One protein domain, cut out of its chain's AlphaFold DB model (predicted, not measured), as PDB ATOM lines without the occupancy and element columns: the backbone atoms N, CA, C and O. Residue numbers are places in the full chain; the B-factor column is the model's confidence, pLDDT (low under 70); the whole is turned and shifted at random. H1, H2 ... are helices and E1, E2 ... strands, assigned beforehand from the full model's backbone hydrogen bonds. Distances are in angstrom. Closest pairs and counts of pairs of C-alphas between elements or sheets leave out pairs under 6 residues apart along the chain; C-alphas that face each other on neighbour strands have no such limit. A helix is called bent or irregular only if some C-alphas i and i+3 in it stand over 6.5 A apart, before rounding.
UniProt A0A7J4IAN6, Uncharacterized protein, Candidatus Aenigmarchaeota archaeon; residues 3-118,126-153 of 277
ATOM      1  N   ILE A   3     142.784 209.841 195.464       93.06
ATOM      2  CA  ILE A   3     142.915 210.444 196.793       93.06
ATOM      3  C   ILE A   3     144.405 210.676 197.041       93.06
ATOM      4  O   ILE A   3     145.191 209.731 196.990       93.06
ATOM      5  N   LYS A   4     144.798 211.924 197.291       93.75
ATOM      6  CA  LYS A   4     146.158 212.292 197.695       93.75
ATOM      7  C   LYS A   4     146.156 212.746 199.141       93.75
ATOM      8  O   LYS A   4     145.335 213.573 199.519       93.75
ATOM      9  N   VAL A   5     147.101 212.257 199.930       93.38
ATOM     10  CA  VAL A   5     147.328 212.756 201.289       93.38
ATOM     11  C   VAL A   5     148.485 213.744 201.237       93.38
ATOM     12  O   VAL A   5     149.547 213.418 200.709       93.38
ATOM     13  N   VAL A   6     148.274 214.962 201.736       92.88
ATOM     14  CA  VAL A   6     149.220 216.077 201.611       92.88
ATOM     15  C   VAL A   6     149.480 216.682 202.985       92.88
ATOM     16  O   VAL A   6     148.575 217.245 203.597       92.88
ATOM     17  N   LEU A   7     150.726 216.618 203.456       91.25
ATOM     18  CA  LEU A   7     151.172 217.348 204.641       91.25
ATOM     19  C   LEU A   7     151.846 218.651 204.201       91.25
ATOM     20  O   LEU A   7     153.022 218.669 203.854       91.25
ATOM     21  N   ASN A   8     151.079 219.740 204.174       90.25
ATOM     22  CA  ASN A   8     151.573 221.058 203.787       90.25
ATOM     23  C   ASN A   8     151.035 222.125 204.751       90.25
ATOM     24  O   ASN A   8     149.820 222.291 204.886       90.25
ATOM     25  N   LYS A   9     151.950 222.850 205.409       91.19
ATOM     26  CA  LYS A   9     151.619 223.850 206.433       91.19
ATOM     27  C   LYS A   9     150.788 225.004 205.878       91.19
ATOM     28  O   LYS A   9     149.849 225.441 206.534       91.19
ATOM     29  N   ASP A  10     151.106 225.482 204.682       88.25
ATOM     30  CA  ASP A  10     150.493 226.680 204.101       88.25
ATOM     31  C   ASP A  10     149.061 226.397 203.635       88.25
ATOM     32  O   ASP A  10     148.127 227.178 203.860       88.25
ATOM     33  N   VAL A  11     148.855 225.216 203.052       86.88
ATOM     34  CA  VAL A  11     147.519 224.730 202.699       86.88
ATOM     35  C   VAL A  11     146.696 224.492 203.969       86.88
ATOM     36  O   VAL A  11     145.551 224.943 204.051       86.88
ATOM     37  N   ALA A  12     147.273 223.856 204.995       89.00
ATOM     38  CA  ALA A  12     146.610 223.665 206.285       89.00
ATOM     39  C   ALA A  12     146.251 225.002 206.962       89.00
ATOM     40  O   ALA A  12     145.148 225.137 207.504       89.00
ATOM     41  N   PHE A  13     147.123 226.010 206.852       89.81
ATOM     42  CA  PHE A  13     146.867 227.359 207.348       89.81
ATOM     43  C   PHE A  13     145.686 228.012 206.628       89.81
ATOM     44  O   PHE A  13     144.845 228.635 207.272       89.81
ATOM     45  N   SER A  14     145.548 227.806 205.317       86.62
ATOM     46  CA  SER A  14     144.387 228.284 204.554       86.62
ATOM     47  C   SER A  14     143.077 227.699 205.101       86.62
ATOM     48  O   SER A  14     142.097 228.419 205.315       86.62
ATOM     49  N   GLY A  15     143.072 226.394 205.404       86.31
ATOM     50  CA  GLY A  15     141.963 225.721 206.083       86.31
ATOM     51  C   GLY A  15     141.672 226.320 207.461       86.31
ATOM     52  O   GLY A  15     140.528 226.651 207.768       86.31
ATOM     53  N   TYR A  16     142.703 226.517 208.281       89.06
ATOM     54  CA  TYR A  16     142.583 227.143 209.600       89.06
ATOM     55  C   TYR A  16     142.015 228.570 209.523       89.06
ATOM     56  O   TYR A  16     141.078 228.908 210.248       89.06
ATOM     57  N   LEU A  17     142.514 229.393 208.600       88.50
ATOM     58  CA  LEU A  17     142.057 230.763 208.401       88.50
ATOM     59  C   LEU A  17     140.575 230.804 208.016       88.50
ATOM     60  O   LEU A  17     139.827 231.605 208.572       88.50
ATOM     61  N   ARG A  18     140.111 229.892 207.150       86.06
ATOM     62  CA  ARG A  18     138.678 229.752 206.843       86.06
ATOM     63  C   ARG A  18     137.839 229.534 208.107       86.06
ATOM     64  O   ARG A  18     136.770 230.136 208.221       86.06
ATOM     65  N   HIS A  19     138.308 228.717 209.051       87.31
ATOM     66  CA  HIS A  19     137.608 228.500 210.322       87.31
ATOM     67  C   HIS A  19     137.611 229.767 211.174       87.31
ATOM     68  O   HIS A  19     136.554 230.171 211.650       87.31
ATOM     69  N   VAL A  20     138.750 230.452 211.307       89.44
ATOM     70  CA  VAL A  20     138.833 231.729 212.040       89.44
ATOM     71  C   VAL A  20     137.853 232.764 211.477       89.44
ATOM     72  O   VAL A  20     137.128 233.398 212.246       89.44
ATOM     73  N   LEU A  21     137.765 232.885 210.149       86.88
ATOM     74  CA  LEU A  21     136.850 233.804 209.466       86.88
ATOM     75  C   LEU A  21     135.373 233.481 209.728       86.88
ATOM     76  O   LEU A  21     134.546 234.389 209.759       86.88
ATOM     77  N   ASN A  22     135.026 232.211 209.937       83.94
ATOM     78  CA  ASN A  22     133.638 231.776 210.102       83.94
ATOM     79  C   ASN A  22     133.257 231.423 211.548       83.94
ATOM     80  O   ASN A  22     132.099 231.107 211.804       83.94
ATOM     81  N   MET A  23     134.175 231.526 212.511       85.62
ATOM     82  CA  MET A  23     133.954 231.051 213.882       85.62
ATOM     83  C   MET A  23     132.813 231.767 214.614       85.62
ATOM     84  O   MET A  23     132.100 231.139 215.384       85.62
ATOM     85  N   GLU A  24     132.591 233.056 214.352       83.88
ATOM     86  CA  GLU A  24     131.438 233.783 214.911       83.88
ATOM     87  C   GLU A  24     130.101 233.285 214.335       83.88
ATOM     88  O   GLU A  24     129.086 233.294 215.026       83.88
ATOM     89  N   ARG A  25     130.088 232.829 213.074       76.94
ATOM     90  CA  ARG A  25     128.895 232.245 212.437       76.94
ATOM     91  C   ARG A  25     128.671 230.805 212.883       76.94
ATOM     92  O   ARG A  25     127.527 230.372 212.991       76.94
ATOM     93  N   TRP A  26     129.760 230.083 213.132       76.38
ATOM     94  CA  TRP A  26     129.777 228.662 213.461       76.38
ATOM     95  C   TRP A  26     130.492 228.423 214.797       76.38
ATOM     96  O   TRP A  26     131.551 227.800 214.829       76.38
ATOM     97  N   PRO A  27     129.949 228.905 215.928       71.69
ATOM     98  CA  PRO A  27     130.649 228.882 217.218       71.69
ATOM     99  C   PRO A  27     131.031 227.473 217.688       71.69
ATOM    100  O   PRO A  27     131.963 227.313 218.471       71.69
ATOM    101  N   TRP A  28     130.352 226.441 217.190       70.06
ATOM    102  CA  TRP A  28     130.626 225.047 217.527       70.06
ATOM    103  C   TRP A  28     131.944 224.496 216.966       70.06
ATOM    104  O   TRP A  28     132.404 223.466 217.462       70.06
ATOM    105  N   ILE A  29     132.559 225.159 215.974       75.75
ATOM    106  CA  ILE A  29     133.884 224.773 215.449       75.75
ATOM    107  C   ILE A  29     135.013 225.142 216.418       75.75
ATOM    108  O   ILE A  29     136.157 224.741 216.220       75.75
ATOM    109  N   ARG A  30     134.719 225.924 217.467       78.19
ATOM    110  CA  ARG A  30     135.675 226.284 218.516       78.19
ATOM    111  C   ARG A  30     135.937 225.071 219.413       78.19
ATOM    112  O   ARG A  30     135.339 224.934 220.476       78.19
ATOM    113  N   ARG A  31     136.816 224.187 218.947       76.25
ATOM    114  CA  ARG A  31     137.271 222.980 219.645       76.25
ATOM    115  C   ARG A  31     138.777 222.814 219.487       76.25
ATOM    116  O   ARG A  31     139.349 223.246 218.480       76.25
ATOM    117  N   GLY A  32     139.414 222.179 220.466       78.31
ATOM    118  CA  GLY A  32     140.843 221.888 220.403       78.31
ATOM    119  C   GLY A  32     141.655 223.181 220.243       78.31
ATOM    120  O   GLY A  32     141.382 224.162 220.934       78.31
ATOM    121  N   PRO A  33     142.632 223.256 219.321       80.06
ATOM    122  CA  PRO A  33     143.437 224.470 219.148       80.06
ATOM    123  C   PRO A  33     142.655 225.732 218.755       80.06
ATOM    124  O   PRO A  33     143.118 226.835 219.041       80.06
ATOM    125  N   LEU A  34     141.447 225.602 218.189       85.69
ATOM    126  CA  LEU A  34     140.589 226.754 217.887       85.69
ATOM    127  C   LEU A  34     140.016 227.428 219.147       85.69
ATOM    128  O   LEU A  34     139.610 228.589 219.087       85.69
ATOM    129  N   GLU A  35     140.032 226.763 220.305       86.44
ATOM    130  CA  GLU A  35     139.645 227.366 221.589       86.44
ATOM    131  C   GLU A  35     140.570 228.519 221.988       86.44
ATOM    132  O   GLU A  35     140.110 229.493 222.586       86.44
ATOM    133  N   LYS A  36     141.843 228.452 221.579       87.25
ATOM    134  CA  LYS A  36     142.874 229.456 221.874       87.25
ATOM    135  C   LYS A  36     142.744 230.726 221.032       87.25
ATOM    136  O   LYS A  36     143.404 231.718 221.328       87.25
ATOM    137  N   VAL A  37     141.911 230.719 219.989       90.00
ATOM    138  CA  VAL A  37     141.714 231.879 219.109       90.00
ATOM    139  C   VAL A  37     140.965 232.977 219.879       90.00
ATOM    140  O   VAL A  37     139.816 232.751 220.275       90.00
ATOM    141  N   PRO A  38     141.542 234.176 220.086       91.75
ATOM    142  CA  PRO A  38     140.883 235.239 220.846       91.75
ATOM    143  C   PRO A  38     139.541 235.653 220.230       91.75
ATOM    144  O   PRO A  38     139.411 235.732 219.007       91.75
ATOM    145  N   LYS A  39     138.539 235.956 221.064       90.25
ATOM    146  CA  LYS A  39     137.211 236.390 220.585       90.25
ATOM    147  C   LYS A  39     137.282 237.706 219.807       90.25
ATOM    148  O   LYS A  39     136.517 237.920 218.872       90.25
ATOM    149  N   GLU A  40     138.202 238.605 220.157       91.25
ATOM    150  CA  GLU A  40     138.396 239.847 219.401       91.25
ATOM    151  C   GLU A  40     138.884 239.567 217.977       91.25
ATOM    152  O   GLU A  40     138.515 240.287 217.049       91.25
ATOM    153  N   LEU A  41     139.698 238.520 217.795       91.56
ATOM    154  CA  LEU A  41     140.189 238.119 216.482       91.56
ATOM    155  C   LEU A  41     139.034 237.610 215.614       91.56
ATOM    156  O   LEU A  41     138.887 238.069 214.485       91.56
ATOM    157  N   THR A  42     138.170 236.746 216.150       89.56
ATOM    158  CA  THR A  42     137.029 236.176 215.411       89.56
ATOM    159  C   THR A  42     135.975 237.228 215.058       89.56
ATOM    160  O   THR A  42     135.502 237.269 213.921       89.56
ATOM    161  N   LYS A  43     135.681 238.158 215.977       89.75
ATOM    162  CA  LYS A  43     134.785 239.305 215.732       89.75
ATOM    163  C   LYS A  43     135.267 240.237 214.624       89.75
ATOM    164  O   LYS A  43     134.449 240.828 213.924       89.75
ATOM    165  N   LYS A  44     136.582 240.407 214.463       87.75
ATOM    166  CA  LYS A  44     137.141 241.174 213.339       87.75
ATOM    167  C   LYS A  44     137.130 240.345 212.058       87.75
ATOM    168  O   LYS A  44     136.714 240.839 211.015       87.75
ATOM    169  N   ALA A  45     137.512 239.072 212.160       87.38
ATOM    170  CA  ALA A  45     137.622 238.143 211.042       87.38
ATOM    171  C   ALA A  45     136.294 237.935 210.288       87.38
ATOM    172  O   ALA A  45     136.299 237.883 209.059       87.38
ATOM    173  N   ILE A  46     135.144 237.898 210.980       85.44
ATOM    174  CA  ILE A  46     133.833 237.667 210.337       85.44
ATOM    175  C   ILE A  46     133.511 238.670 209.219       85.44
ATOM    176  O   ILE A  46     132.890 238.282 208.224       85.44
ATOM    177  N   LYS A  47     133.980 239.924 209.320       85.00
ATOM    178  CA  LYS A  47     133.792 240.954 208.278       85.00
ATOM    179  C   LYS A  47     134.404 240.546 206.932       85.00
ATOM    180  O   LYS A  47     133.963 241.011 205.888       85.00
ATOM    181  N   PHE A  48     135.383 239.647 206.960       82.56
ATOM    182  CA  PHE A  48     136.153 239.207 205.801       82.56
ATOM    183  C   PHE A  48     135.743 237.818 205.286       82.56
ATOM    184  O   PHE A  48     136.199 237.397 204.230       82.56
ATOM    185  N   SER A  49     134.834 237.124 205.979       76.31
ATOM    186  CA  SER A  49     134.385 235.763 205.629       76.31
ATOM    187  C   SER A  49     133.699 235.619 204.263       76.31
ATOM    188  O   SER A  49     133.664 234.522 203.716       76.31
ATOM    189  N   GLY A  50     133.129 236.702 203.726       72.12
ATOM    190  CA  GLY A  50     132.520 236.762 202.393       72.12
ATOM    191  C   GLY A  50     133.471 237.205 201.272       72.12
ATOM    192  O   GLY A  50     133.565 236.501 200.270       72.12
ATOM    193  N   PRO A  51     134.166 238.355 201.400       62.84
ATOM    194  CA  PRO A  51     134.985 238.897 200.311       62.84
ATOM    195  C   PRO A  51     136.284 238.120 200.049       62.84
ATOM    196  O   PRO A  51     136.848 238.236 198.964       62.84
ATOM    197  N   VAL A  52     136.775 237.336 201.011       68.19
ATOM    198  CA  VAL A  52     138.042 236.607 200.877       68.19
ATOM    199  C   VAL A  52     137.820 235.264 200.178       68.19
ATOM    200  O   VAL A  52     137.249 234.337 200.754       68.19
ATOM    201  N   LYS A  53     138.330 235.136 198.949       71.19
ATOM    202  CA  LYS A  53     138.474 233.848 198.255       71.19
ATOM    203  C   LYS A  53     139.901 233.335 198.445       71.19
ATOM    204  O   LYS A  53     140.815 233.809 197.787       71.19
ATOM    205  N   LEU A  54     140.085 232.375 199.348       74.06
ATOM    206  CA  LEU A  54     141.368 231.686 199.515       74.06
ATOM    207  C   LEU A  54     141.546 230.669 198.376       74.06
ATOM    208  O   LEU A  54     140.603 229.933 198.077       74.06
ATOM    209  N   SER A  55     142.729 230.607 197.753       68.94
ATOM    210  CA  SER A  55     143.010 229.617 196.695       68.94
ATOM    211  C   SER A  55     143.164 228.198 197.252       68.94
ATOM    212  O   SER A  55     142.855 227.217 196.578       68.94
ATOM    213  N   PHE A  56     143.614 228.075 198.508       74.12
ATOM    214  CA  PHE A  56     144.018 226.810 199.139       74.12
ATOM    215  C   PHE A  56     145.088 226.046 198.339       74.12
ATOM    216  O   PHE A  56     145.222 224.834 198.498       74.12
ATOM    217  N   GLU A  57     145.826 226.730 197.464       70.25
ATOM    218  CA  GLU A  57     146.888 226.158 196.622       70.25
ATOM    219  C   GLU A  57     148.271 226.711 196.978       70.25
ATOM    220  O   GLU A  57     149.287 226.111 196.639       70.25
ATOM    221  N   ARG A  58     148.314 227.826 197.714       70.12
ATOM    222  CA  ARG A  58     149.525 228.494 198.193       70.12
ATOM    223  C   ARG A  58     149.236 229.251 199.491       70.12
ATOM    224  O   ARG A  58     148.097 229.270 199.956       70.12
ATOM    225  N   HIS A  59     150.263 229.860 200.082       76.38
ATOM    226  CA  HIS A  59     150.116 230.608 201.329       76.38
ATOM    227  C   HIS A  59     149.079 231.743 201.192       76.38
ATOM    228  O   HIS A  59     149.200 232.540 200.259       76.38
ATOM    229  N   PRO A  60     148.110 231.884 202.123       75.19
ATOM    230  CA  PRO A  60     147.070 232.914 202.065       75.19
ATOM    231  C   PRO A  60     147.587 234.339 201.873       75.19
ATOM    232  O   PRO A  60     146.914 235.140 201.239       75.19
ATOM    233  N   MET A  61     148.777 234.666 202.388       74.69
ATOM    234  CA  MET A  61     149.358 235.999 202.182       74.69
ATOM    235  C   MET A  61     149.576 236.332 200.705       74.69
ATOM    236  O   MET A  61     149.372 237.479 200.333       74.69
ATOM    237  N   LEU A  62     149.917 235.344 199.870       71.19
ATOM    238  CA  LEU A  62     150.147 235.535 198.432       71.19
ATOM    239  C   LEU A  62     148.846 235.793 197.658       71.19
ATOM    240  O   LEU A  62     148.862 236.362 196.574       71.19
ATOM    241  N   ASP A  63     147.707 235.363 198.204       65.94
ATOM    242  CA  ASP A  63     146.385 235.637 197.628       65.94
ATOM    243  C   ASP A  63     145.816 236.985 198.085       65.94
ATOM    244  O   ASP A  63     144.801 237.444 197.562       65.94
ATOM    245  N   LEU A  64     146.433 237.598 199.098       68.00
ATOM    246  CA  LEU A  64     145.840 238.678 199.885       68.00
ATOM    247  C   LEU A  64     146.769 239.890 200.012       68.00
ATOM    248  O   LEU A  64     146.523 240.758 200.849       68.00
ATOM    249  N   GLU A  65     147.793 239.991 199.159       58.03
ATOM    250  CA  GLU A  65     148.753 241.106 199.143       58.03
ATOM    251  C   GLU A  65     148.076 242.479 198.960       58.03
ATOM    252  O   GLU A  65     148.600 243.493 199.415       58.03
ATOM    253  N   SER A  66     146.876 242.515 198.367       59.69
ATOM    254  CA  SER A  66     146.079 243.725 198.123       59.69
ATOM    255  C   SER A  66     144.994 244.017 199.173       59.69
ATOM    256  O   SER A  66     144.223 244.966 199.013       59.69
ATOM    257  N   PHE A  67     144.889 243.227 200.250       66.25
ATOM    258  CA  PHE A  67     143.857 243.440 201.269       66.25
ATOM    259  C   PHE A  67     144.198 244.571 202.255       66.25
ATOM    260  O   PHE A  67     145.347 244.956 202.459       66.25
ATOM    261  N   ASN A  68     143.167 245.105 202.917       76.00
ATOM    262  CA  ASN A  68     143.307 246.237 203.834       76.00
ATOM    263  C   ASN A  68     144.175 245.932 205.085       76.00
ATOM    264  O   ASN A  68     144.348 244.785 205.508       76.00
ATOM    265  N   LYS A  69     144.685 246.992 205.734       82.44
ATOM    266  CA  LYS A  69     145.552 246.901 206.930       82.44
ATOM    267  C   LYS A  69     144.896 246.164 208.107       82.44
ATOM    268  O   LYS A  69     145.580 245.480 208.865       82.44
ATOM    269  N   GLU A  70     143.578 246.295 208.279       81.44
ATOM    270  CA  GLU A  70     142.841 245.596 209.344       81.44
ATOM    271  C   GLU A  70     142.862 244.077 209.131       81.44
ATOM    272  O   GLU A  70     143.087 243.328 210.082       81.44
ATOM    273  N   PHE A  71     142.691 243.625 207.891       83.50
ATOM    274  CA  PHE A  71     142.741 242.219 207.526       83.50
ATOM    275  C   PHE A  71     144.148 241.646 207.643       83.50
ATOM    276  O   PHE A  71     144.301 240.559 208.193       83.50
ATOM    277  N   LYS A  72     145.176 242.399 207.230       84.75
ATOM    278  CA  LYS A  72     146.575 241.999 207.442       84.75
ATOM    279  C   LYS A  72     146.849 241.698 208.921       84.75
ATOM    280  O   LYS A  72     147.336 240.626 209.248       84.75
ATOM    281  N   ASN A  73     146.388 242.560 209.830       86.19
ATOM    282  CA  ASN A  73     146.515 242.314 211.272       86.19
ATOM    283  C   ASN A  73     145.761 241.058 211.757       86.19
ATOM    284  O   ASN A  73     146.181 240.423 212.725       86.19
ATOM    285  N   VAL A  74     144.612 240.727 211.153       87.81
ATOM    286  CA  VAL A  74     143.880 239.480 211.445       87.81
ATOM    287  C   VAL A  74     144.688 238.277 210.962       87.81
ATOM    288  O   VAL A  74     144.840 237.313 211.711       87.81
ATOM    289  N   LEU A  75     145.223 238.357 209.743       88.00
ATOM    290  CA  LEU A  75     146.016 237.312 209.114       88.00
ATOM    291  C   LEU A  75     147.294 237.026 209.908       88.00
ATOM    292  O   LEU A  75     147.486 235.888 210.319       88.00
ATOM    293  N   ASP A  76     148.078 238.056 210.233       89.69
ATOM    294  CA  ASP A  76     149.333 237.936 210.986       89.69
ATOM    295  C   ASP A  76     149.105 237.268 212.357       89.69
ATOM    296  O   ASP A  76     149.849 236.382 212.786       89.69
ATOM    297  N   LYS A  77     148.026 237.652 213.059       91.75
ATOM    298  CA  LYS A  77     147.659 237.047 214.351       91.75
ATOM    299  C   LYS A  77     147.222 235.593 214.203       91.75
ATOM    300  O   LYS A  77     147.594 234.761 215.031       91.75
ATOM    301  N   ALA A  78     146.416 235.295 213.187       91.12
ATOM    302  CA  ALA A  78     145.975 233.938 212.903       91.12
ATOM    303  C   ALA A  78     147.170 233.042 212.542       91.12
ATOM    304  O   ALA A  78     147.264 231.926 213.051       91.12
ATOM    305  N   GLU A  79     148.097 233.546 211.729       92.12
ATOM    306  CA  GLU A  79     149.293 232.831 211.299       92.12
ATOM    307  C   GLU A  79     150.233 232.544 212.466       92.12
ATOM    308  O   GLU A  79     150.681 231.410 212.630       92.12
ATOM    309  N   LYS A  80     150.478 233.533 213.334       93.25
ATOM    310  CA  LYS A  80     151.295 233.337 214.535       93.25
ATOM    311  C   LYS A  80     150.754 232.192 215.397       93.25
ATOM    312  O   LYS A  80     151.501 231.274 215.731       93.25
ATOM    313  N   LEU A  81     149.452 232.208 215.694       92.44
ATOM    314  CA  LEU A  81     148.798 231.146 216.467       92.44
ATOM    315  C   LEU A  81     148.882 229.786 215.760       92.44
ATOM    316  O   LEU A  81     149.169 228.775 216.400       92.44
ATOM    317  N   HIS A  82     148.664 229.760 214.443       92.56
ATOM    318  CA  HIS A  82     148.779 228.542 213.647       92.56
ATOM    319  C   HIS A  82     150.196 227.965 213.695       92.56
ATOM    320  O   HIS A  82     150.362 226.778 213.950       92.56
ATOM    321  N   ASN A  83     151.222 228.794 213.492       93.81
ATOM    322  CA  ASN A  83     152.623 228.381 213.506       93.81
ATOM    323  C   ASN A  83     153.047 227.840 214.878       93.81
ATOM    324  O   ASN A  83     153.736 226.821 214.953       93.81
ATOM    325  N   GLU A  84     152.603 228.481 215.962       93.62
ATOM    326  CA  GLU A  84     152.849 228.004 217.322       93.62
ATOM    327  C   GLU A  84     152.211 226.630 217.573       93.62
ATOM    328  O   GLU A  84     152.870 225.734 218.101       93.62
ATOM    329  N   GLU A  85     150.946 226.435 217.195       91.31
ATOM    330  CA  GLU A  85     150.259 225.153 217.391       91.31
ATOM    331  C   GLU A  85     150.758 224.062 216.437       91.31
ATOM    332  O   GLU A  85     150.865 222.912 216.853       91.31
ATOM    333  N   TRP A  86     151.130 224.411 215.202       91.94
ATOM    334  CA  TRP A  86     151.757 223.495 214.250       91.94
ATOM    335  C   TRP A  86     153.066 222.942 214.804       91.94
ATOM    336  O   TRP A  86     153.245 221.728 214.867       91.94
ATOM    337  N   LYS A  87     153.958 223.820 215.285       93.88
ATOM    338  CA  LYS A  87     155.244 223.413 215.864       93.88
ATOM    339  C   LYS A  87     155.058 222.500 217.077       93.88
ATOM    340  O   LYS A  87     155.770 221.511 217.211       93.88
ATOM    341  N   LYS A  88     154.086 222.803 217.945       91.44
ATOM    342  CA  LYS A  88     153.779 221.978 219.128       91.44
ATOM    343  C   LYS A  88     153.270 220.580 218.776       91.44
ATOM    344  O   LYS A  88     153.393 219.693 219.609       91.44
ATOM    345  N   ARG A  89     152.660 220.410 217.599       88.62
ATOM    346  CA  ARG A  89     151.894 219.210 217.218       88.62
ATOM    347  C   ARG A  89     152.454 218.503 215.989       88.62
ATOM    348  O   ARG A  89     151.765 217.709 215.354       88.62
ATOM    349  N   GLN A  90     153.684 218.837 215.609       90.56
ATOM    350  CA  GLN A  90     154.284 218.370 214.368       90.56
ATOM    351  C   GLN A  90     154.347 216.838 214.315       90.56
ATOM    352  O   GLN A  90     153.947 216.241 213.320       90.56
ATOM    353  N   LYS A  91     154.764 216.201 215.415       89.44
ATOM    354  CA  LYS A  91     154.856 214.741 215.504       89.44
ATOM    355  C   LYS A  91     153.484 214.076 215.366       89.44
ATOM    356  O   LYS A  91     153.350 213.066 214.681       89.44
ATOM    357  N   GLU A  92     152.450 214.635 215.990       86.75
ATOM    358  CA  GLU A  92     151.079 214.142 215.860       86.75
ATOM    359  C   GLU A  92     150.559 214.290 214.429       86.75
ATOM    360  O   GLU A  92     149.965 213.351 213.904       86.75
ATOM    361  N   LEU A  93     150.829 215.421 213.771       89.25
ATOM    362  CA  LEU A  93     150.459 215.640 212.371       89.25
ATOM    363  C   LEU A  93     151.140 214.636 211.433       89.25
ATOM    364  O   LEU A  93     150.490 214.128 210.523       89.25
ATOM    365  N   GLU A  94     152.412 214.310 211.665       90.38
ATOM    366  CA  GLU A  94     153.158 213.299 210.901       90.38
ATOM    367  C   GLU A  94     152.584 211.884 211.107       90.38
ATOM    368  O   GLU A  94     152.420 211.119 210.150       90.38
ATOM    369  N   ILE A  95     152.193 211.543 212.340       86.94
ATOM    370  CA  ILE A  95     151.511 210.276 212.649       86.94
ATOM    371  C   ILE A  95     150.133 210.220 211.977       86.94
ATOM    372  O   ILE A  95     149.769 209.190 211.400       86.94
ATOM    373  N   THR A  96     149.360 211.308 212.033       86.88
ATOM    374  CA  THR A  96     148.050 211.415 211.376       86.88
ATOM    375  C   THR A  96     148.192 211.322 209.860       86.88
ATOM    376  O   THR A  96     147.453 210.563 209.240       86.88
ATOM    377  N   PHE A  97     149.170 212.012 209.268       91.69
ATOM    378  CA  PHE A  97     149.496 211.918 207.845       91.69
ATOM    379  C   PHE A  97     149.742 210.470 207.427       91.69
ATOM    380  O   PHE A  97     149.078 209.972 206.520       91.69
ATOM    381  N   THR A  98     150.649 209.787 208.128       90.81
ATOM    382  CA  THR A  98     151.011 208.395 207.831       90.81
ATOM    383  C   THR A  98     149.797 207.482 207.974       90.81
ATOM    384  O   THR A  98     149.489 206.715 207.071       90.81
ATOM    385  N   SER A  99     149.027 207.645 209.055       87.31
ATOM    386  CA  SER A  99     147.822 206.842 209.292       87.31
ATOM    387  C   SER A  99     146.776 207.029 208.187       87.31
ATOM    388  O   SER A  99     146.217 206.051 207.707       87.31
ATOM    389  N   ILE A 100     146.505 208.268 207.765       89.94
ATOM    390  CA  ILE A 100     145.547 208.549 206.687       89.94
ATOM    391  C   ILE A 100     146.064 207.983 205.362       89.94
ATOM    392  O   ILE A 100     145.292 207.379 204.622       89.94
ATOM    393  N   LYS A 101     147.363 208.136 205.084       92.75
ATOM    394  CA  LYS A 101     148.000 207.594 203.882       92.75
ATOM    395  C   LYS A 101     147.841 206.077 203.801       92.75
ATOM    396  O   LYS A 101     147.293 205.600 202.814       92.75
ATOM    397  N   ASP A 102     148.182 205.352 204.861       90.88
ATOM    398  CA  ASP A 102     148.048 203.891 204.907       90.88
ATOM    399  C   ASP A 102     146.591 203.439 204.698       90.88
ATOM    400  O   ASP A 102     146.320 202.461 203.996       90.88
ATOM    401  N   LEU A 103     145.623 204.162 205.278       89.56
ATOM    402  CA  LEU A 103     144.199 203.887 205.078       89.56
ATOM    403  C   LEU A 103     143.763 204.121 203.627       89.56
ATOM    404  O   LEU A 103     143.012 203.314 203.074       89.56
ATOM    405  N   CYS A 104     144.214 205.214 203.010       90.56
ATOM    406  CA  CYS A 104     143.894 205.542 201.625       90.56
ATOM    407  C   CYS A 104     144.537 204.571 200.637       90.56
ATOM    408  O   CYS A 104     143.859 204.142 199.705       90.56
ATOM    409  N   ASP A 105     145.785 204.177 200.871       91.62
ATOM    410  CA  ASP A 105     146.488 203.201 200.039       91.62
ATOM    411  C   ASP A 105     145.794 201.832 200.114       91.62
ATOM    412  O   ASP A 105     145.593 201.167 199.097       91.62
ATOM    413  N   LYS A 106     145.334 201.439 201.308       92.38
ATOM    414  CA  LYS A 106     144.684 200.141 201.521       92.38
ATOM    415  C   LYS A 106     143.226 200.087 201.055       92.38
ATOM    416  O   LYS A 106     142.797 199.075 200.502       92.38
ATOM    417  N   TYR A 107     142.443 201.138 201.301       92.81
ATOM    418  CA  TYR A 107     140.982 201.108 201.136       92.81
ATOM    419  C   TYR A 107     140.434 202.144 200.152       92.81
ATOM    420  O   TYR A 107     139.265 202.056 199.772       92.81
ATOM    421  N   GLY A 108     141.239 203.113 199.708       92.44
ATOM    422  CA  GLY A 108     140.775 204.269 198.937       92.44
ATOM    423  C   GLY A 108     140.036 203.892 197.655       92.44
ATOM    424  O   GLY A 108     138.953 204.413 197.390       92.44
ATOM    425  N   TYR A 109     140.537 202.920 196.888       94.00
ATOM    426  CA  TYR A 109     139.833 202.446 195.690       94.00
ATOM    427  C   TYR A 109     138.440 201.881 196.021       94.00
ATOM    428  O   TYR A 109     137.450 202.222 195.374       94.00
ATOM    429  N   PHE A 110     138.341 201.058 197.067       95.56
ATOM    430  CA  PHE A 110     137.071 200.464 197.475       95.56
ATOM    431  C   PHE A 110     136.087 201.518 197.991       95.56
ATOM    432  O   PHE A 110     134.920 201.502 197.600       95.56
ATOM    433  N   ILE A 111     136.556 202.446 198.832       94.50
ATOM    434  CA  ILE A 111     135.752 203.558 199.357       94.50
ATOM    435  C   ILE A 111     135.183 204.371 198.197       94.50
ATOM    436  O   ILE A 111     133.978 204.603 198.122       94.50
ATOM    437  N   THR A 112     136.034 204.759 197.247       94.12
ATOM    438  CA  THR A 112     135.618 205.638 196.152       94.12
ATOM    439  C   THR A 112     134.639 204.979 195.192       94.12
ATOM    440  O   THR A 112     133.716 205.641 194.716       94.12
ATOM    441  N   LYS A 113     134.798 203.677 194.934       94.62
ATOM    442  CA  LYS A 113     133.826 202.876 194.186       94.62
ATOM    443  C   LYS A 113     132.502 202.754 194.947       94.62
ATOM    444  O   LYS A 113     131.445 202.995 194.373       94.62
ATOM    445  N   SER A 114     132.569 202.449 196.243       94.31
ATOM    446  CA  SER A 114     131.389 202.260 197.092       94.31
ATOM    447  C   SER A 114     130.555 203.531 197.220       94.31
ATOM    448  O   SER A 114     129.332 203.439 197.216       94.31
ATOM    449  N   ILE A 115     131.193 204.705 197.289       93.94
ATOM    450  CA  ILE A 115     130.497 205.998 197.289       93.94
ATOM    451  C   ILE A 115     129.723 206.188 195.983       93.94
ATOM    452  O   ILE A 115     128.530 206.446 196.045       93.94
ATOM    453  N   VAL A 116     130.348 205.986 194.816       91.94
ATOM    454  CA  VAL A 116     129.672 206.128 193.508       91.94
ATOM    455  C   VAL A 116     128.481 205.178 193.383       91.94
ATOM    456  O   VAL A 116     127.427 205.575 192.895       91.94
ATOM    457  N   GLU A 117     128.627 203.934 193.841       91.19
ATOM    458  CA  GLU A 117     127.524 202.967 193.878       91.19
ATOM    459  C   GLU A 117     126.392 203.408 194.813       91.19
ATOM    460  O   GLU A 117     125.221 203.203 194.502       91.19
ATOM    461  N   SER A 118     126.730 203.977 195.972       89.06
ATOM    462  CA  SER A 118     125.756 204.389 196.984       89.06
ATOM    463  C   SER A 118     125.041 205.696 196.623       89.06
ATOM    464  O   SER A 118     123.860 205.836 196.930       89.06
ATOM    465  N   ARG A 126     138.803 214.984 189.487       86.88
ATOM    466  CA  ARG A 126     139.852 214.004 189.156       86.88
ATOM    467  C   ARG A 126     140.642 213.592 190.396       86.88
ATOM    468  O   ARG A 126     141.050 212.438 190.496       86.88
ATOM    469  N   GLU A 127     140.795 214.517 191.336       90.56
ATOM    470  CA  GLU A 127     141.657 214.387 192.502       90.56
ATOM    471  C   GLU A 127     141.025 215.029 193.740       90.56
ATOM    472  O   GLU A 127     140.432 216.105 193.640       90.56
ATOM    473  N   VAL A 128     141.186 214.378 194.893       91.75
ATOM    474  CA  VAL A 128     140.798 214.880 196.217       91.75
ATOM    475  C   VAL A 128     142.020 214.900 197.128       91.75
ATOM    476  O   VAL A 128     142.766 213.921 197.174       91.75
ATOM    477  N   TRP A 129     142.231 215.999 197.854       93.00
ATOM    478  CA  TRP A 129     143.334 216.126 198.813       93.00
ATOM    479  C   TRP A 129     142.839 215.913 200.234       93.00
ATOM    480  O   TRP A 129     141.902 216.580 200.657       93.00
ATOM    481  N   LEU A 130     143.501 215.039 200.981       92.88
ATOM    482  CA  LEU A 130     143.340 214.890 202.421       92.88
ATOM    483  C   LEU A 130     144.506 215.590 203.112       92.88
ATOM    484  O   LEU A 130     145.665 215.230 202.899       92.88
ATOM    485  N   ILE A 131     144.202 216.597 203.918       91.50
ATOM    486  CA  ILE A 131     145.194 217.474 204.535       91.50
ATOM    487  C   ILE A 131     145.058 217.357 206.053       91.50
ATOM    488  O   ILE A 131     144.078 217.864 206.609       91.50
ATOM    489  N   PRO A 132     146.014 216.713 206.745       90.06
ATOM    490  CA  PRO A 132     146.084 216.758 208.199       90.06
ATOM    491  C   PRO A 132     146.140 218.210 208.681       90.06
ATOM    492  O   PRO A 132     146.902 219.022 208.149       90.06
ATOM    493  N   SER A 133     145.325 218.552 209.671       86.88
ATOM    494  CA  SER A 133     145.178 219.923 210.149       86.88
ATOM    495  C   SER A 133     145.259 220.011 211.669       86.88
ATOM    496  O   SER A 133     145.009 219.047 212.390       86.88
ATOM    497  N   ILE A 134     145.633 221.195 212.168       82.75
ATOM    498  CA  ILE A 134     145.840 221.419 213.603       82.75
ATOM    499  C   ILE A 134     144.543 221.596 214.409       82.75
ATOM    500  O   ILE A 134     144.603 221.743 215.621       82.75
ATOM    501  N   TYR A 135     143.377 221.670 213.778       74.69
ATOM    502  CA  TYR A 135     142.098 221.828 214.483       74.69
ATOM    503  C   TYR A 135     141.407 220.476 214.658       74.69
ATOM    504  O   TYR A 135     141.932 219.470 214.211       74.69
ATOM    505  N   SER A 136     140.269 220.416 215.348       65.38
ATOM    506  CA  SER A 136     139.497 219.173 215.506       65.38
ATOM    507  C   SER A 136     138.377 219.078 214.462       65.38
ATOM    508  O   SER A 136     137.787 220.100 214.109       65.38
ATOM    509  N   GLY A 137     138.052 217.859 214.018       70.44
ATOM    510  CA  GLY A 137     136.960 217.572 213.075       70.44
ATOM    511  C   GLY A 137     137.373 217.500 211.600       70.44
ATOM    512  O   GLY A 137     138.556 217.512 211.272       70.44
ATOM    513  N   GLY A 138     136.384 217.395 210.711       75.06
ATOM    514  CA  GLY A 138     136.557 217.422 209.258       75.06
ATOM    515  C   GLY A 138     135.990 218.703 208.660       75.06
ATOM    516  O   GLY A 138     135.069 219.304 209.212       75.06
ATOM    517  N   SER A 139     136.565 219.155 207.548       77.19
ATOM    518  CA  SER A 139     135.908 220.164 206.720       77.19
ATOM    519  C   SER A 139     136.283 220.015 205.255       77.19
ATOM    520  O   SER A 139     137.446 219.775 204.921       77.19
ATOM    521  N   VAL A 140     135.307 220.242 204.381       79.88
ATOM    522  CA  VAL A 140     135.515 220.291 202.934       79.88
ATOM    523  C   VAL A 140     135.631 221.729 202.444       79.88
ATOM    524  O   VAL A 140     134.869 222.627 202.831       79.88
ATOM    525  N   VAL A 141     136.591 221.939 201.548       77.38
ATOM    526  CA  VAL A 141     136.703 223.112 200.687       77.38
ATOM    527  C   VAL A 141     137.020 222.651 199.272       77.38
ATOM    528  O   VAL A 141     138.123 222.179 199.003       77.38
ATOM    529  N   SER A 142     136.083 222.838 198.344       81.00
ATOM    530  CA  SER A 142     136.238 222.361 196.964       81.00
ATOM    531  C   SER A 142     136.563 220.859 196.955       81.00
ATOM    532  O   SER A 142     135.777 220.070 197.462       81.00
ATOM    533  N   ASN A 143     137.719 220.451 196.433       84.69
ATOM    534  CA  ASN A 143     138.186 219.065 196.422       84.69
ATOM    535  C   ASN A 143     139.185 218.745 197.554       84.69
ATOM    536  O   ASN A 143     139.946 217.783 197.450       84.69
ATOM    537  N   LYS A 144     139.245 219.568 198.603       88.19
ATOM    538  CA  LYS A 144     140.193 219.442 199.713       88.19
ATOM    539  C   LYS A 144     139.433 219.130 200.998       88.19
ATOM    540  O   LYS A 144     138.504 219.851 201.354       88.19
ATOM    541  N   ILE A 145     139.843 218.074 201.686       89.50
ATOM    542  CA  ILE A 145     139.325 217.644 202.980       89.50
ATOM    543  C   ILE A 145     140.406 217.914 204.011       89.50
ATOM    544  O   ILE A 145     141.492 217.339 203.958       89.50
ATOM    545  N   PHE A 146     140.108 218.784 204.960       87.56
ATOM    546  CA  PHE A 146     140.979 219.018 206.095       87.56
ATOM    547  C   PHE A 146     140.565 218.113 207.239       87.56
ATOM    548  O   PHE A 146     139.404 218.128 207.646       87.56
ATOM    549  N   ILE A 147     141.519 217.347 207.752       86.00
ATOM    550  CA  ILE A 147     141.284 216.317 208.757       86.00
ATOM    551  C   ILE A 147     142.045 216.707 210.008       86.00
ATOM    552  O   ILE A 147     143.271 216.620 210.069       86.00
ATOM    553  N   GLY A 148     141.290 217.132 211.006       76.62
ATOM    554  CA  GLY A 148     141.809 217.429 212.316       76.62
ATOM    555  C   GLY A 148     142.378 216.198 213.000       76.62
ATOM    556  O   GLY A 148     141.790 215.118 212.925       76.62
ATOM    557  N   PHE A 149     143.512 216.331 213.685       68.81
ATOM    558  CA  PHE A 149     144.015 215.227 214.497       68.81
ATOM    559  C   PHE A 149     143.145 215.068 215.764       68.81
ATOM    560  O   PHE A 149     142.848 216.034 216.469       68.81
ATOM    561  N   GLU A 150     142.753 213.835 216.090       60.09
ATOM    562  CA  GLU A 150     142.180 213.489 217.390       60.09
ATOM    563  C   GLU A 150     143.008 212.350 217.987       60.09
ATOM    564  O   GLU A 150     143.041 211.240 217.458       60.09
ATOM    565  N   ASN A 151     143.681 212.626 219.110       47.00
ATOM    566  CA  ASN A 151     144.696 211.769 219.744       47.00
ATOM    567  C   ASN A 151     144.237 210.345 220.138       47.00
ATOM    568  O   ASN A 151     145.035 209.590 220.688       47.00
ATOM    569  N   LYS A 152     142.976 209.954 219.911       48.94
ATOM    570  CA  LYS A 152     142.416 208.683 220.404       48.94
ATOM    571  C   LYS A 152     141.682 207.826 219.373       48.94
ATOM    572  O   LYS A 152     141.223 206.749 219.739       48.94
ATOM    573  N   LEU A 153     141.550 208.241 218.109       51.66
ATOM    574  CA  LEU A 153     140.560 207.612 217.228       51.66
ATOM    575  C   LEU A 153     141.062 207.332 215.801       51.66
ATOM    576  O   LEU A 153     140.502 207.798 214.817       51.66
TER     577      LEU A 153
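Overview. This is residues 3 to 118 and 126 to 153 of the 277 residues of an uncharacterized protein of Candidatus Aenigmarchaeota archaeon (UniProt A0A7J4IAN6). What would one see first? A small twisted sheet of four strands has H1 across one face and H6a, the first arm of a long bent helix, along the other face; H3 and H5 pack on H1 on its side away from the sheet. At the opposite end of the domain the second arm, H6b, turns off, and its residues 113 to 118 stick out. What makes it up? The printed part has 144 residues with six named helices and four named strands, in the order E1 H1 H2 H3 H4 H5 H6 E2 E3 E4; the class is mixed, and the mixed sheet runs E1, E2, E4, E3. The whole is compact, with a radius of gyration of the C-alphas of 15.7 A, yet elongated in outline, spanning 47 by 30 by 26 A.

Along the chain. Which elements come first? Strand E1 is residues 3 to 5, beginning with C-alpha 3 at (142.915, 210.444, 196.793). H1, residues 9 to 22, is 20.0 A long, and H2 is residues 32 to 36. H3, residues 39 to 48, is 15.1 A long and neither bent nor irregular, but only just: C-alphas 44 and 47 are 6.1 A apart. Where are the longer helices? After H4, residues 60 to 63, comes H5, residues 69 to 88, 28.9 A long from C-alpha 69 at (145.552, 246.901, 206.930). H6, residues 90 to 118, was assigned as one helix by its hydrogen bonds but is bent, with C-alphas 106 and 109 7.9 A apart. Its arms are H6a, residues 90 to 106, 24.3 A long, and H6b, residues 109 to 118, 14.3 A long. Which strands close the series? E2 is residues 127 to 133, 18.8 A long, E3 is residues 138 to 141, and E4 is residues 144 to 148, ending with C-alpha 148 at (141.809, 217.429, 212.316).

Arrangement. How is the sheet joined? E1 and E2 are parallel, with N 4 and O 128 at 2.9 A, and E2 and E4 are parallel, with N 145 and O 129 at 2.7 A. E4 and E3 are an antiparallel hairpin, with N 141 and O 144 at 2.8 A; these N and O pairs are within hydrogen-bond range. What is on its faces? H1 runs across the strands at a height over the sheet of 9.6 A, at 83 degrees to E2 on the local plane; its closest C-alphas to E2 are those of Ala 12 and Ser 133, 5.6 A apart. H6a, on the opposite face, runs along the strands over E1 and E2 at a height of 8.2 A, and the closest C-alphas of H6a and E1 are those of Lys 101 and Val 5, 5.8 A apart. H6a and H6b stand at a steep tilt of 69 degrees, only just short of about perpendicular. Which helices meet H1, the hub? H5 touches it at a steep tilt of 56 degrees, opposite ways, closest at the C-alphas of Phe 13 and His 82, 6.7 A; H3 touches residues 20 to 22 alone, about perpendicular at 87 degrees, closest at the C-alphas of Leu 21 and Ala 45, 4.7 A. H4 only just touches H1, with 3 pairs of C-alphas within 8 A, the closest being Ser 14 and Pro 60 at 5.9 A. H2 is close but not clearly touching H5, the closest C-alphas, Pro 33 and Glu 85, being 7.1 A apart. Are the helix backbones in order? Every O i to N i+4 pair is within hydrogen-bond range in H1, H5, H6a and H6b, against 4 of 6 in H3. H2 has 0 of 1, but 2 of 2 O i to N i+3 pairs; H4 is too short for an O i to N i+4 pair.

Size, cuts and confidence. How large is it? The two C-alphas farthest apart, those of Lys 69 and Glu 117, are 49.2 A apart. Where is it interrupted? Residues 119 to 125 are not printed, in the link from H6 to E2, and C-alphas 118 and 126 are 18.8 A apart across the cut. Of the links printed whole, H3 to H4 is long. Where is confidence low? The mean pLDDT of the printed part is 83.9, and 14 residues are under 70, among them 63 to 67 and 149 to 153.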